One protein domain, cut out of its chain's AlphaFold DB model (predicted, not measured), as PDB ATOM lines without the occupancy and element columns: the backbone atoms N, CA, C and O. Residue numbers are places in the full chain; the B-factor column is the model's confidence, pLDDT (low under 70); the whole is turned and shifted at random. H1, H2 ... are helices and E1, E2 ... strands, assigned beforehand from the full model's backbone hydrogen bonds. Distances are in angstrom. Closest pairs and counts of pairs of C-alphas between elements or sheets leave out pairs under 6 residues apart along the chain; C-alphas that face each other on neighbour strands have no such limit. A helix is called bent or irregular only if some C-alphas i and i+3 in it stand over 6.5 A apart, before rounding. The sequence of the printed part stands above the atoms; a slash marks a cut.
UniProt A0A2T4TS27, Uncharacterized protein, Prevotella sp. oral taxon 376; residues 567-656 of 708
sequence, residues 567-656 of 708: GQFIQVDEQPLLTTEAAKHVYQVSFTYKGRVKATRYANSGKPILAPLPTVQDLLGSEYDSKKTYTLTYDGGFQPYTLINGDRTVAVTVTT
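This is residues 567 to 656 of the 708 residues of an uncharacterized protein of Prevotella sp. oral taxon 376 (UniProt A0A2T4TS27). A strongly twisted sheet of four strands, curled like part of a barrel, makes the core of an elongated domain, with the short helix H1 standing up from the sheet towards one end. At the opposite end lies a long stretch without a named element, residues 567 to 585. The printed part has 90 residues, with one named helix and four named strands in the order E1, E2, H1, E3, E4; the sheet runs E2, E1, E4, E3 and is mixed. The class is mixed, helices and strands, with under half of the residues in named elements. The whole is only just loose, close to compact, with a radius of gyration of the C-alphas of 14.8 A and spans of 47 by 26 by 20 A.

Find C-alpha 586 at (23.142, 28.553, -39.430); from there E1 runs 23.1 A to residue 593. Next look at E2, residues 596 to 604, which spans 23.9 A and bends by 59 degrees at residue 599. E4, residues 648 to 655, covers 22.6 A and ends with C-alpha 655 at (3.482, 12.643, -20.817). Beside it you find E3, residues 631 to 634, 10.2 A long. H1, residues 616 to 623, begins with C-alpha 616 at (6.754, 22.116, -21.144) and measures 9.6 A; it is irregular, with C-alphas 619 and 622 9.3 A apart.

Start with the hairpin of E1 and E2, antiparallel at 156 degrees, where N 589 and O 601 are 2.8 A apart, within hydrogen-bond range. On the other side of E1 from E2, look for E4, parallel to E1 at 28 degrees, with N 650 and O 590 at 2.8 A. E4 pairs in a staggered way, with E1 over residues 648 to 651 and with E3 over residues 652 to 655. E3 and E4 are a hairpin, antiparallel at 158 degrees, with N 631 and O 655 at 2.8 A. E2 and E3 are the edge strands, and E3 is apart from both E1 and E2. H1 is on the sheet at a height of 8.6 A, and its line rises 55 degrees out of the local plane. It is only just over E1, on which 3 of its 8 C-alphas fall. The closest C-alphas of H1 and E2 are those of Leu 619 and Lys 598, 5.4 A apart. In H1, 2 of 4 O i to N i+4 pairs and 2 of 5 O i to N i+3 pairs are within hydrogen-bond range.

Look to Thr 580 and Lys 627 for the two C-alphas farthest apart, 49.2 A. The printed part has no cut. The links from E2 to H1, 11 residues, and from E3 to E4, 13 residues, are long. The mean pLDDT of the printed part of this model is 93.2, and no printed residue is under 70.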
ATOM      1  N   GLY A 567      25.685  34.293 -42.887       96.06
ATOM      2  CA  GLY A 567      26.138  33.481 -41.773       96.06
ATOM      3  C   GLY A 567      26.323  34.317 -40.518       96.06
ATOM      4  O   GLY A 567      26.332  35.548 -40.561       96.06
ATOM      5  N   GLN A 568      26.455  33.641 -39.390       96.69
ATOM      6  CA  GLN A 568      26.647  34.260 -38.089       96.69
ATOM      7  C   GLN A 568      27.243  33.234 -37.135       96.69
ATOM      8  O   GLN A 568      26.743  32.117 -37.076       96.69
ATOM      9  N   PHE A 569      28.247  33.592 -36.341       96.25
ATOM     10  CA  PHE A 569      28.531  32.857 -35.111       96.25
ATOM     11  C   PHE A 569      27.529  33.284 -34.043       96.25
ATOM     12  O   PHE A 569      27.555  34.424 -33.574       96.25
ATOM     13  N   ILE A 570      26.623  32.372 -33.694       94.69
ATOM     14  CA  ILE A 570      25.521  32.629 -32.763       94.69
ATOM     15  C   ILE A 570      26.093  33.072 -31.410       94.69
ATOM     16  O   ILE A 570      27.058  32.481 -30.929       94.69
ATOM     17  N   GLN A 571      25.502  34.115 -30.812       87.12
ATOM     18  CA  GLN A 571      25.951  34.763 -29.564       87.12
ATOM     19  C   GLN A 571      27.355  35.408 -29.589       87.12
ATOM     20  O   GLN A 571      27.751  35.987 -28.580       87.12
ATOM     21  N   VAL A 572      28.091  35.355 -30.706       93.06
ATOM     22  CA  VAL A 572      29.419  35.984 -30.853       93.06
ATOM     23  C   VAL A 572      29.352  37.197 -31.774       93.06
ATOM     24  O   VAL A 572      29.755  38.287 -31.384       93.06
ATOM     25  N   ASP A 573      28.837  37.020 -32.992       92.81
ATOM     26  CA  ASP A 573      28.649  38.132 -33.919       92.81
ATOM     27  C   ASP A 573      27.403  38.930 -33.501       92.81
ATOM     28  O   ASP A 573      26.317  38.363 -33.345       92.81
ATOM     29  N   GLU A 574      27.534  40.253 -33.389       88.00
ATOM     30  CA  GLU A 574      26.432  41.153 -33.006       88.00
ATOM     31  C   GLU A 574      25.244  41.099 -33.978       88.00
ATOM     32  O   GLU A 574      24.110  41.377 -33.594       88.00
ATOM     33  N   GLN A 575      25.502  40.729 -35.235       91.94
ATOM     34  CA  GLN A 575      24.514  40.650 -36.304       91.94
ATOM     35  C   GLN A 575      24.951  39.682 -37.416       91.94
ATOM     36  O   GLN A 575      26.140  39.368 -37.522       91.94
ATOM     37  N   PRO A 576      24.023  39.250 -38.294       96.31
ATOM     38  CA  PRO A 576      24.354  38.479 -39.484       96.31
ATOM     39  C   PRO A 576      25.393  39.171 -40.369       96.31
ATOM     40  O   PRO A 576      25.394  40.395 -40.537       96.31
ATOM     41  N   LEU A 577      26.258  38.357 -40.965       96.12
ATOM     42  CA  LEU A 577      27.350  38.771 -41.832       96.12
ATOM     43  C   LEU A 577      27.180  38.181 -43.228       96.12
ATOM     44  O   LEU A 577      26.673  37.071 -43.402       96.12
ATOM     45  N   LEU A 578      27.711  38.904 -44.208       96.12
ATOM     46  CA  LEU A 578      27.929  38.385 -45.549       96.12
ATOM     47  C   LEU A 578      29.246  37.610 -45.563       96.12
ATOM     48  O   LEU A 578      30.320  38.204 -45.412       96.12
ATOM     49  N   THR A 579      29.163  36.288 -45.668       93.25
ATOM     50  CA  THR A 579      30.311  35.389 -45.524       93.25
ATOM     51  C   THR A 579      30.078  34.058 -46.225       93.25
ATOM     52  O   THR A 579      28.983  33.504 -46.192       93.25
ATOM     53  N   THR A 580      31.148  33.522 -46.810       92.19
ATOM     54  CA  THR A 580      31.189  32.174 -47.393       92.19
ATOM     55  C   THR A 580      31.707  31.119 -46.413       92.19
ATOM     56  O   THR A 580      31.753  29.932 -46.747       92.19
ATOM     57  N   GLU A 581      32.083  31.524 -45.198       93.31
ATOM     58  CA  GLU A 581      32.637  30.642 -44.176       93.31
ATOM     59  C   GLU A 581      31.607  29.599 -43.724       93.31
ATOM     60  O   GLU A 581      30.609  29.917 -43.079       93.31
ATOM     61  N   ALA A 582      31.871  28.324 -44.024       92.00
ATOM     62  CA  ALA A 582      30.945  27.231 -43.731       92.00
ATOM     63  C   ALA A 582      30.625  27.076 -42.234       92.00
ATOM     64  O   ALA A 582      29.508  26.702 -41.884       92.00
ATOM     65  N   ALA A 583      31.569  27.408 -41.347       93.19
ATOM     66  CA  ALA A 583      31.365  27.350 -39.899       93.19
ATOM     67  C   ALA A 583      30.331  28.374 -39.393       93.19
ATOM     68  O   ALA A 583      29.668  28.128 -38.387       93.19
ATOM     69  N   LYS A 584      30.156  29.497 -40.108       94.81
ATOM     70  CA  LYS A 584      29.149  30.524 -39.806       94.81
ATOM     71  C   LYS A 584      27.767  30.189 -40.373       94.81
ATOM     72  O   LYS A 584      26.821  30.925 -40.103       94.81
ATOM     73  N   HIS A 585      27.616  29.105 -41.136       95.25
ATOM     74  CA  HIS A 585      26.301  28.679 -41.606       95.25
ATOM     75  C   HIS A 585      25.400  28.326 -40.415       95.25
ATOM     76  O   HIS A 585      25.850  27.686 -39.458       95.25
ATOM     77  N   VAL A 586      24.140  28.753 -40.483       96.81
ATOM     78  CA  VAL A 586      23.142  28.553 -39.430       96.81
ATOM     79  C   VAL A 586      22.088  27.566 -39.914       96.81
ATOM     80  O   VAL A 586      21.509  27.761 -40.978       96.81
ATOM     81  N   TYR A 587      21.816  26.542 -39.109       96.81
ATOM     82  CA  TYR A 587      20.741  25.577 -39.325       96.81
ATOM     83  C   TYR A 587      19.586  25.799 -38.359       96.81
ATOM     84  O   TYR A 587      19.787  26.204 -37.208       96.81
ATOM     85  N   GLN A 588      18.379  25.477 -38.814       97.19
ATOM     86  CA  GLN A 588      17.165  25.523 -38.015       97.19
ATOM     87  C   GLN A 588      16.889  24.168 -37.352       97.19
ATOM     88  O   GLN A 588      16.862  23.126 -38.006       97.19
ATOM     89  N   VAL A 589      16.583  24.190 -36.056       97.56
ATOM     90  CA  VAL A 589      16.035  23.047 -35.319       97.56
ATOM     91  C   VAL A 589      14.611  23.379 -34.882       97.56
ATOM     92  O   VAL A 589      14.391  24.267 -34.056       97.56
ATOM     93  N   SER A 590      13.638  22.670 -35.445       97.44
ATOM     94  CA  SER A 590      12.213  22.852 -35.160       97.44
ATOM     95  C   SER A 590      11.707  21.773 -34.210       97.44
ATOM     96  O   SER A 590      11.770  20.589 -34.528       97.44
ATOM     97  N   PHE A 591      11.154  22.171 -33.068       97.56
ATOM     98  CA  PHE A 591      10.548  21.260 -32.101       97.56
ATOM     99  C   PHE A 591       9.039  21.199 -32.312       97.56
ATOM    100  O   PHE A 591       8.356  22.228 -32.249       97.56
ATOM    101  N   THR A 592       8.513  20.001 -32.569       97.44
ATOM    102  CA  THR A 592       7.094  19.794 -32.875       97.44
ATOM    103  C   THR A 592       6.379  19.021 -31.775       97.44
ATOM    104  O   THR A 592       6.896  18.046 -31.245       97.44
ATOM    105  N   TYR A 593       5.156  19.427 -31.445       95.19
ATOM    106  CA  TYR A 593       4.260  18.691 -30.550       95.19
ATOM    107  C   TYR A 593       2.884  18.587 -31.204       95.19
ATOM    108  O   TYR A 593       2.371  19.578 -31.736       95.19
ATOM    109  N   LYS A 594       2.304  17.377 -31.214       91.38
ATOM    110  CA  LYS A 594       1.054  17.058 -31.938       91.38
ATOM    111  C   LYS A 594       1.084  17.541 -33.406       91.38
ATOM    112  O   LYS A 594       0.124  18.124 -33.902       91.38
ATOM    113  N   GLY A 595       2.224  17.358 -34.082       90.88
ATOM    114  CA  GLY A 595       2.414  17.722 -35.494       90.88
ATOM    115  C   GLY A 595       2.559  19.222 -35.790       90.88
ATOM    116  O   GLY A 595       2.616  19.597 -36.956       90.88
ATOM    117  N   ARG A 596       2.632  20.092 -34.773       94.19
ATOM    118  CA  ARG A 596       2.793  21.548 -34.943       94.19
ATOM    119  C   ARG A 596       4.127  22.018 -34.380       94.19
ATOM    120  O   ARG A 596       4.509  21.571 -33.302       94.19
ATOM    121  N   VAL A 597       4.812  22.932 -35.070       96.31
ATOM    122  CA  VAL A 597       6.023  23.588 -34.542       96.31
ATOM    123  C   VAL A 597       5.630  24.447 -33.343       96.31
ATOM    124  O   VAL A 597       4.729  25.279 -33.441       96.31
ATOM    125  N   LYS A 598       6.277  24.206 -32.206       95.62
ATOM    126  CA  LYS A 598       6.044  24.922 -30.945       95.62
ATOM    127  C   LYS A 598       7.215  25.800 -30.539       95.62
ATOM    128  O   LYS A 598       7.015  26.825 -29.905       95.62
ATOM    129  N   ALA A 599       8.422  25.410 -30.929       95.12
ATOM    130  CA  ALA A 599       9.622  26.189 -30.693       95.12
ATOM    131  C   ALA A 599      10.620  25.982 -31.829       95.12
ATOM    132  O   ALA A 599      10.704  24.901 -32.417       95.12
ATOM    133  N   THR A 600      11.415  27.013 -32.081       95.88
ATOM    134  CA  THR A 600      12.513  26.983 -33.042       95.88
ATOM    135  C   THR A 600      13.791  27.414 -32.343       95.88
ATOM    136  O   THR A 600      13.782  28.297 -31.481       95.88
ATOM    137  N   ARG A 601      14.887  26.743 -32.679       95.81
ATOM    138  CA  ARG A 601      16.243  27.060 -32.239       95.81
ATOM    139  C   ARG A 601      17.164  27.046 -33.445       95.81
ATOM    140  O   ARG A 601      16.813  26.510 -34.495       95.81
ATOM    141  N   TYR A 602      18.345  27.609 -33.262       96.88
ATOM    142  CA  TYR A 602      19.350  27.697 -34.303       96.88
ATOM    143  C   TYR A 602      20.688  27.208 -33.764       96.88
ATOM    144  O   TYR A 602      20.970  27.310 -32.566       96.88
ATOM    145  N   ALA A 603      21.487  26.642 -34.654       97.00
ATOM    146  CA  ALA A 603      22.821  26.160 -34.346       97.00
ATOM    147  C   ALA A 603      23.753  26.438 -35.520       97.00
ATOM    148  O   ALA A 603      23.337  26.410 -36.681       97.00
ATOM    149  N   ASN A 604      25.025  26.670 -35.212       96.12
ATOM    150  CA  ASN A 604      26.066  26.660 -36.227       96.12
ATOM    151  C   ASN A 604      26.342  25.235 -36.717       96.12
ATOM    152  O   ASN A 604      26.148  24.267 -35.978       96.12
ATOM    153  N   SER A 605      26.827  25.111 -37.952       91.88
ATOM    154  CA  SER A 605      27.223  23.820 -38.524       91.88
ATOM    155  C   SER A 605      28.201  23.061 -37.616       91.88
ATOM    156  O   SER A 605      29.204  23.611 -37.156       91.88
ATOM    157  N   GLY A 606      27.891  21.797 -37.323       92.94
ATOM    158  CA  GLY A 606      28.677  20.930 -36.446       92.94
ATOM    159  C   GLY A 606      28.644  21.317 -34.965       92.94
ATOM    160  O   GLY A 606      29.468  20.817 -34.198       92.94
ATOM    161  N   LYS A 607      27.732  22.200 -34.539       95.69
ATOM    162  CA  LYS A 607      27.578  22.636 -33.141       95.69
ATOM    163  C   LYS A 607      26.204  22.249 -32.583       95.69
ATOM    164  O   LYS A 607      25.262  22.064 -33.356       95.69
ATOM    165  N   PRO A 608      26.078  22.089 -31.255       96.19
ATOM    166  CA  PRO A 608      24.773  21.967 -30.620       96.19
ATOM    167  C   PRO A 608      24.002  23.291 -30.657       96.19
ATOM    168  O   PRO A 608      24.578  24.358 -30.889       96.19
ATOM    169  N   ILE A 609      22.697  23.228 -30.386       95.44
ATOM    170  CA  ILE A 609      21.917  24.432 -30.083       95.44
ATOM    171  C   ILE A 609      22.470  25.083 -28.807       95.44
ATOM    172  O   ILE A 609      22.739  24.399 -27.823       95.44
ATOM    173  N   LEU A 610      22.647  26.405 -28.823       92.81
ATOM    174  CA  LEU A 610      23.122  27.147 -27.643       92.81
ATOM    175  C   LEU A 610      21.977  27.612 -26.740       92.81
ATOM    176  O   LEU A 610      22.162  27.834 -25.548       92.81
ATOM    177  N   ALA A 611      20.783  27.768 -27.308       90.56
ATOM    178  CA  ALA A 611      19.596  28.126 -26.549       90.56
ATOM    179  C   ALA A 611      18.971  26.883 -25.877       90.56
ATOM    180  O   ALA A 611      19.023  25.792 -26.455       90.56
ATOM    181  N   PRO A 612      18.343  27.030 -24.691       91.56
ATOM    182  CA  PRO A 612      17.724  25.916 -23.977       91.56
ATOM    183  C   PRO A 612      16.686  25.166 -24.817       91.56
ATOM    184  O   PRO A 612      15.983  25.761 -25.648       91.56
ATOM    185  N   LEU A 613      16.551  23.861 -24.549       93.88
ATOM    186  CA  LEU A 613      15.450  23.052 -25.071       93.88
ATOM    187  C   LEU A 613      14.097  23.679 -24.700       93.88
ATOM    188  O   LEU A 613      13.997  24.341 -23.664       93.88
ATOM    189  N   PRO A 614      13.053  23.490 -25.529       94.50
ATOM    190  CA  PRO A 614      11.735  24.018 -25.211       94.50
ATOM    191  C   PRO A 614      11.223  23.430 -23.901       94.50
ATOM    192  O   PRO A 614      11.285  22.216 -23.679       94.50
ATOM    193  N   THR A 615      10.704  24.308 -23.055       94.06
ATOM    194  CA  THR A 615      10.055  23.944 -21.801       94.06
ATOM    195  C   THR A 615       8.692  23.306 -22.068       94.06
ATOM    196  O   THR A 615       8.111  23.436 -23.146       94.06
ATOM    197  N   VAL A 616       8.127  22.640 -21.060       92.44
ATOM    198  CA  VAL A 616       6.754  22.116 -21.144       92.44
ATOM    199  C   VAL A 616       5.763  23.244 -21.455       92.44
ATOM    200  O   VAL A 616       4.831  23.050 -22.235       92.44
ATOM    201  N   GLN A 617       5.988  24.430 -20.884       93.25
ATOM    202  CA  GLN A 617       5.161  25.605 -21.130       93.25
ATOM    203  C   GLN A 617       5.272  26.082 -22.585       93.25
ATOM    204  O   GLN A 617       4.240  26.351 -23.196       93.25
ATOM    205  N   ASP A 618       6.475  26.092 -23.173       93.00
ATOM    206  CA  ASP A 618       6.673  26.427 -24.597       93.00
ATOM    207  C   ASP A 618       5.886  25.475 -25.518       93.00
ATOM    208  O   ASP A 618       5.338  25.877 -26.545       93.00
ATOM    209  N   LEU A 619       5.804  24.193 -25.149       93.88
ATOM    210  CA  LEU A 619       5.144  23.155 -25.948       93.88
ATOM    211  C   LEU A 619       3.612  23.179 -25.797       93.88
ATOM    212  O   LEU A 619       2.876  23.107 -26.793       93.88
ATOM    213  N   LEU A 620       3.121  23.272 -24.560       92.12
ATOM    214  CA  LEU A 620       1.696  23.188 -24.228       92.12
ATOM    215  C   LEU A 620       0.964  24.530 -24.361       92.12
ATOM    216  O   LEU A 620      -0.226  24.537 -24.682       92.12
ATOM    217  N   GLY A 621       1.647  25.662 -24.178       91.25
ATOM    218  CA  GLY A 621       1.024  26.986 -24.180       91.25
ATOM    219  C   GLY A 621      -0.115  27.058 -23.160       91.25
ATOM    220  O   GLY A 621       0.094  26.815 -21.976       91.25
ATOM    221  N   SER A 622      -1.338  27.324 -23.619       90.31
ATOM    222  CA  SER A 622      -2.531  27.368 -22.763       90.31
ATOM    223  C   SER A 622      -2.953  26.011 -22.178       90.31
ATOM    224  O   SER A 622      -3.753  25.991 -21.250       90.31
ATOM    225  N   GLU A 623      -2.457  24.879 -22.701       88.75
ATOM    226  CA  GLU A 623      -2.694  23.540 -22.121       88.75
ATOM    227  C   GLU A 623      -1.792  23.256 -20.899       88.75
ATOM    228  O   GLU A 623      -1.920  22.207 -20.261       88.75
ATOM    229  N   TYR A 624      -0.849  24.153 -20.593       92.44
ATOM    230  CA  TYR A 624       0.058  24.005 -19.462       92.44
ATOM    231  C   TYR A 624      -0.667  24.256 -18.134       92.44
ATOM    232  O   TYR A 624      -1.300  25.292 -17.944       92.44
ATOM    233  N   ASP A 625      -0.524  23.320 -17.198       87.94
ATOM    234  CA  ASP A 625      -1.023  23.427 -15.829       87.94
ATOM    235  C   ASP A 625       0.152  23.279 -14.861       87.94
ATOM    236  O   ASP A 625       0.758  22.209 -14.763       87.94
ATOM    237  N   SER A 626       0.469  24.345 -14.124       88.50
ATOM    238  CA  SER A 626       1.603  24.372 -13.192       88.50
ATOM    239  C   SER A 626       1.478  23.380 -12.031       88.50
ATOM    240  O   SER A 626       2.470  23.123 -11.351       88.50
ATOM    241  N   LYS A 627       0.293  22.796 -11.802       84.31
ATOM    242  CA  LYS A 627       0.063  21.776 -10.767       84.31
ATOM    243  C   LYS A 627       0.359  20.353 -11.242       84.31
ATOM    244  O   LYS A 627       0.398  19.439 -10.419       84.31
ATOM    245  N   LYS A 628       0.535  20.134 -12.549       82.19
ATOM    246  CA  LYS A 628       0.830  18.814 -13.120       82.19
ATOM    247  C   LYS A 628       2.333  18.616 -13.278       82.19
ATOM    248  O   LYS A 628       3.070  19.531 -13.629       82.19
ATOM    249  N   THR A 629       2.776  17.380 -13.063       83.31
ATOM    250  CA  THR A 629       4.130  16.955 -13.434       83.31
ATOM    251  C   THR A 629       4.108  16.430 -14.861       83.31
ATOM    252  O   THR A 629       3.203  15.682 -15.235       83.31
ATOM    253  N   TYR A 630       5.105  16.816 -15.652       86.12
ATOM    254  CA  TYR A 630       5.238  16.412 -17.046       86.12
ATOM    255  C   TYR A 630       6.627  15.835 -17.300       86.12
ATOM    256  O   TYR A 630       7.615  16.337 -16.766       86.12
ATOM    257  N   THR A 631       6.696  14.837 -18.173       88.69
ATOM    258  CA  THR A 631       7.939  14.270 -18.695       88.69
ATOM    259  C   THR A 631       8.032  14.572 -20.186       88.69
ATOM    260  O   THR A 631       7.056  14.398 -20.920       88.69
ATOM    261  N   LEU A 632       9.203  15.036 -20.629       92.38
ATOM    262  CA  LEU A 632       9.504  15.317 -22.032       92.38
ATOM    263  C   LEU A 632      10.436  14.246 -22.593       92.38
ATOM    264  O   LEU A 632      11.491  13.979 -22.019       92.38
ATOM    265  N   THR A 633      10.080  13.679 -23.740       92.19
ATOM    266  CA  THR A 633      10.982  12.851 -24.545       92.19
ATOM    267  C   THR A 633      11.104  13.429 -25.947       92.19
ATOM    268  O   THR A 633      10.118  13.844 -26.553       92.19
ATOM    269  N   TYR A 634      12.335  13.486 -26.450       95.38
ATOM    270  CA  TYR A 634      12.654  14.053 -27.755       95.38
ATOM    271  C   TYR A 634      13.012  12.936 -28.734       95.38
ATOM    272  O   TYR A 634      13.821  12.056 -28.425       95.38
ATOM    273  N   ASP A 635      12.404  12.982 -29.913       94.06
ATOM    274  CA  ASP A 635      12.548  11.958 -30.939       94.06
ATOM    275  C   ASP A 635      14.002  11.783 -31.412       94.06
ATOM    276  O   ASP A 635      14.811  12.721 -31.423       94.06
ATOM    277  N   GLY A 636      14.348  10.547 -31.777       88.56
ATOM    278  CA  GLY A 636      15.701  10.166 -32.185       88.56
ATOM    279  C   GLY A 636      16.764  10.374 -31.100       88.56
ATOM    280  O   GLY A 636      17.932  10.573 -31.435       88.56
ATOM    281  N   GLY A 637      16.365  10.390 -29.822       89.25
ATOM    282  CA  GLY A 637      17.266  10.579 -28.687       89.25
ATOM    283  C   GLY A 637      17.929  11.955 -28.661       89.25
ATOM    284  O   GLY A 637      19.062  12.061 -28.199       89.25
ATOM    285  N   PHE A 638      17.270  12.993 -29.189       95.69
ATOM    286  CA  PHE A 638      17.827  14.345 -29.233       95.69
ATOM    287  C   PHE A 638      18.145  14.862 -27.822       95.69
ATOM    288  O   PHE A 638      17.325  14.764 -26.910       95.69
ATOM    289  N   GLN A 639      19.335  15.433 -27.658       93.00
ATOM    290  CA  GLN A 639      19.849  15.971 -26.399       93.00
ATOM    291  C   GLN A 639      20.385  17.394 -26.609       93.00
ATOM    292  O   GLN A 639      20.701  17.762 -27.743       93.00
ATOM    293  N   PRO A 640      20.577  18.190 -25.537       89.38
ATOM    294  CA  PRO A 640      21.145  19.535 -25.650       89.38
ATOM    295  C   PRO A 640      22.491  19.593 -26.391       89.38
ATOM    296  O   PRO A 640      22.793  20.590 -27.028       89.38
ATOM    297  N   TYR A 641      23.285  18.519 -26.347       93.94
ATOM    298  CA  TYR A 641      24.603  18.418 -26.986       93.94
ATOM    299  C   TYR A 641      24.581  17.745 -28.374       93.94
ATOM    300  O   TYR A 641      25.637  17.439 -28.929       93.94
ATOM    301  N   THR A 642      23.405  17.479 -28.952       96.12
ATOM    302  CA  THR A 642      23.305  16.909 -30.303       96.12
ATOM    303  C   THR A 642      23.864  17.882 -31.344       96.12
ATOM    304  O   THR A 642      23.378  19.001 -31.469       96.12
ATOM    305  N   LEU A 643      24.865  17.444 -32.114       96.25
ATOM    306  CA  LEU A 643      25.474  18.250 -33.176       96.25
ATOM    307  C   LEU A 643      24.517  18.419 -34.363       96.25
ATOM    308  O   LEU A 643      23.894  17.449 -34.809       96.25
ATOM    309  N   ILE A 644      24.431  19.638 -34.893       96.12
ATOM    310  CA  ILE A 644      23.537  19.991 -35.998       96.12
ATOM    311  C   ILE A 644      24.348  20.205 -37.277       96.12
ATOM    312  O   ILE A 644      25.184  21.098 -37.348       96.12
ATOM    313  N   ASN A 645      24.084  19.394 -38.301       92.56
ATOM    314  CA  ASN A 645      24.739  19.477 -39.619       92.56
ATOM    315  C   ASN A 645      23.748  19.780 -40.757       92.56
ATOM    316  O   ASN A 645      24.082  19.652 -41.931       92.56
ATOM    317  N   GLY A 646      22.507  20.109 -40.409       94.31
ATOM    318  CA  GLY A 646      21.413  20.326 -41.341       94.31
ATOM    319  C   GLY A 646      20.155  20.741 -40.595       94.31
ATOM    320  O   GLY A 646      20.039  20.498 -39.389       94.31
ATOM    321  N   ASP A 647      19.212  21.336 -41.322       96.31
ATOM    322  CA  ASP A 647      17.890  21.630 -40.777       96.31
ATOM    323  C   ASP A 647      17.243  20.346 -40.249       96.31
ATOM    324  O   ASP A 647      17.232  19.309 -40.921       96.31
ATOM    325  N   ARG A 648      16.709  20.410 -39.029       95.56
ATOM    326  CA  ARG A 648      16.172  19.242 -38.329       95.56
ATOM    327  C   ARG A 648      14.826  19.544 -37.698       95.56
ATOM    328  O   ARG A 648      14.633  20.580 -37.071       95.56
ATOM    329  N   THR A 649      13.923  18.575 -37.783       97.12
ATOM    330  CA  THR A 649      12.680  18.560 -37.012       97.12
ATOM    331  C   THR A 649      12.790  17.507 -35.915       97.12
ATOM    332  O   THR A 649      13.203  16.381 -36.183       97.12
ATOM    333  N   VAL A 650      12.440  17.876 -34.686       97.12
ATOM    334  CA  VAL A 650      12.465  17.009 -33.502       97.12
ATOM    335  C   VAL A 650      11.054  16.948 -32.930       97.12
ATOM    336  O   VAL A 650      10.551  17.943 -32.406       97.12
ATOM    337  N   ALA A 651      10.401  15.792 -33.037       96.50
ATOM    338  CA  ALA A 651       9.120  15.581 -32.375       96.50
ATOM    339  C   ALA A 651       9.332  15.445 -30.861       96.50
ATOM    340  O   ALA A 651      10.267  14.784 -30.411       96.50
ATOM    341  N   VAL A 652       8.474  16.092 -30.078       96.00
ATOM    342  CA  VAL A 652       8.503  16.051 -28.617       96.00
ATOM    343  C   VAL A 652       7.240  15.373 -28.119       96.00
ATOM    344  O   VAL A 652       6.129  15.765 -28.483       96.00
ATOM    345  N   THR A 653       7.406  14.377 -27.262       93.69
ATOM    346  CA  THR A 653       6.312  13.717 -26.559       93.69
ATOM    347  C   THR A 653       6.242  14.262 -25.139       93.69
ATOM    348  O   THR A 653       7.237  14.286 -24.418       93.69
ATOM    349  N   VAL A 654       5.049  14.712 -24.750       91.25
ATOM    350  CA  VAL A 654       4.747  15.193 -23.399       91.25
ATOM    351  C   VAL A 654       3.848  14.161 -22.728       91.25
ATOM    352  O   VAL A 654       2.743  13.911 -23.212       91.25
ATOM    353  N   THR A 655       4.296  13.564 -21.626       87.19
ATOM    354  CA  THR A 655       3.482  12.643 -20.817       87.19
ATOM    355  C   THR A 655       3.277  13.195 -19.415       87.19
ATOM    356  O   THR A 655       4.149  13.853 -18.856       87.19
ATOM    357  N   THR A 656       2.108  12.941 -18.832       78.12
ATOM    358  CA  THR A 656       1.853  13.175 -17.406       78.12
ATOM    359  C   THR A 656       1.972  11.834 -16.689       78.12
ATOM    360  O   THR A 656       1.218  10.921 -17.042       78.12
TER     361      THR A 656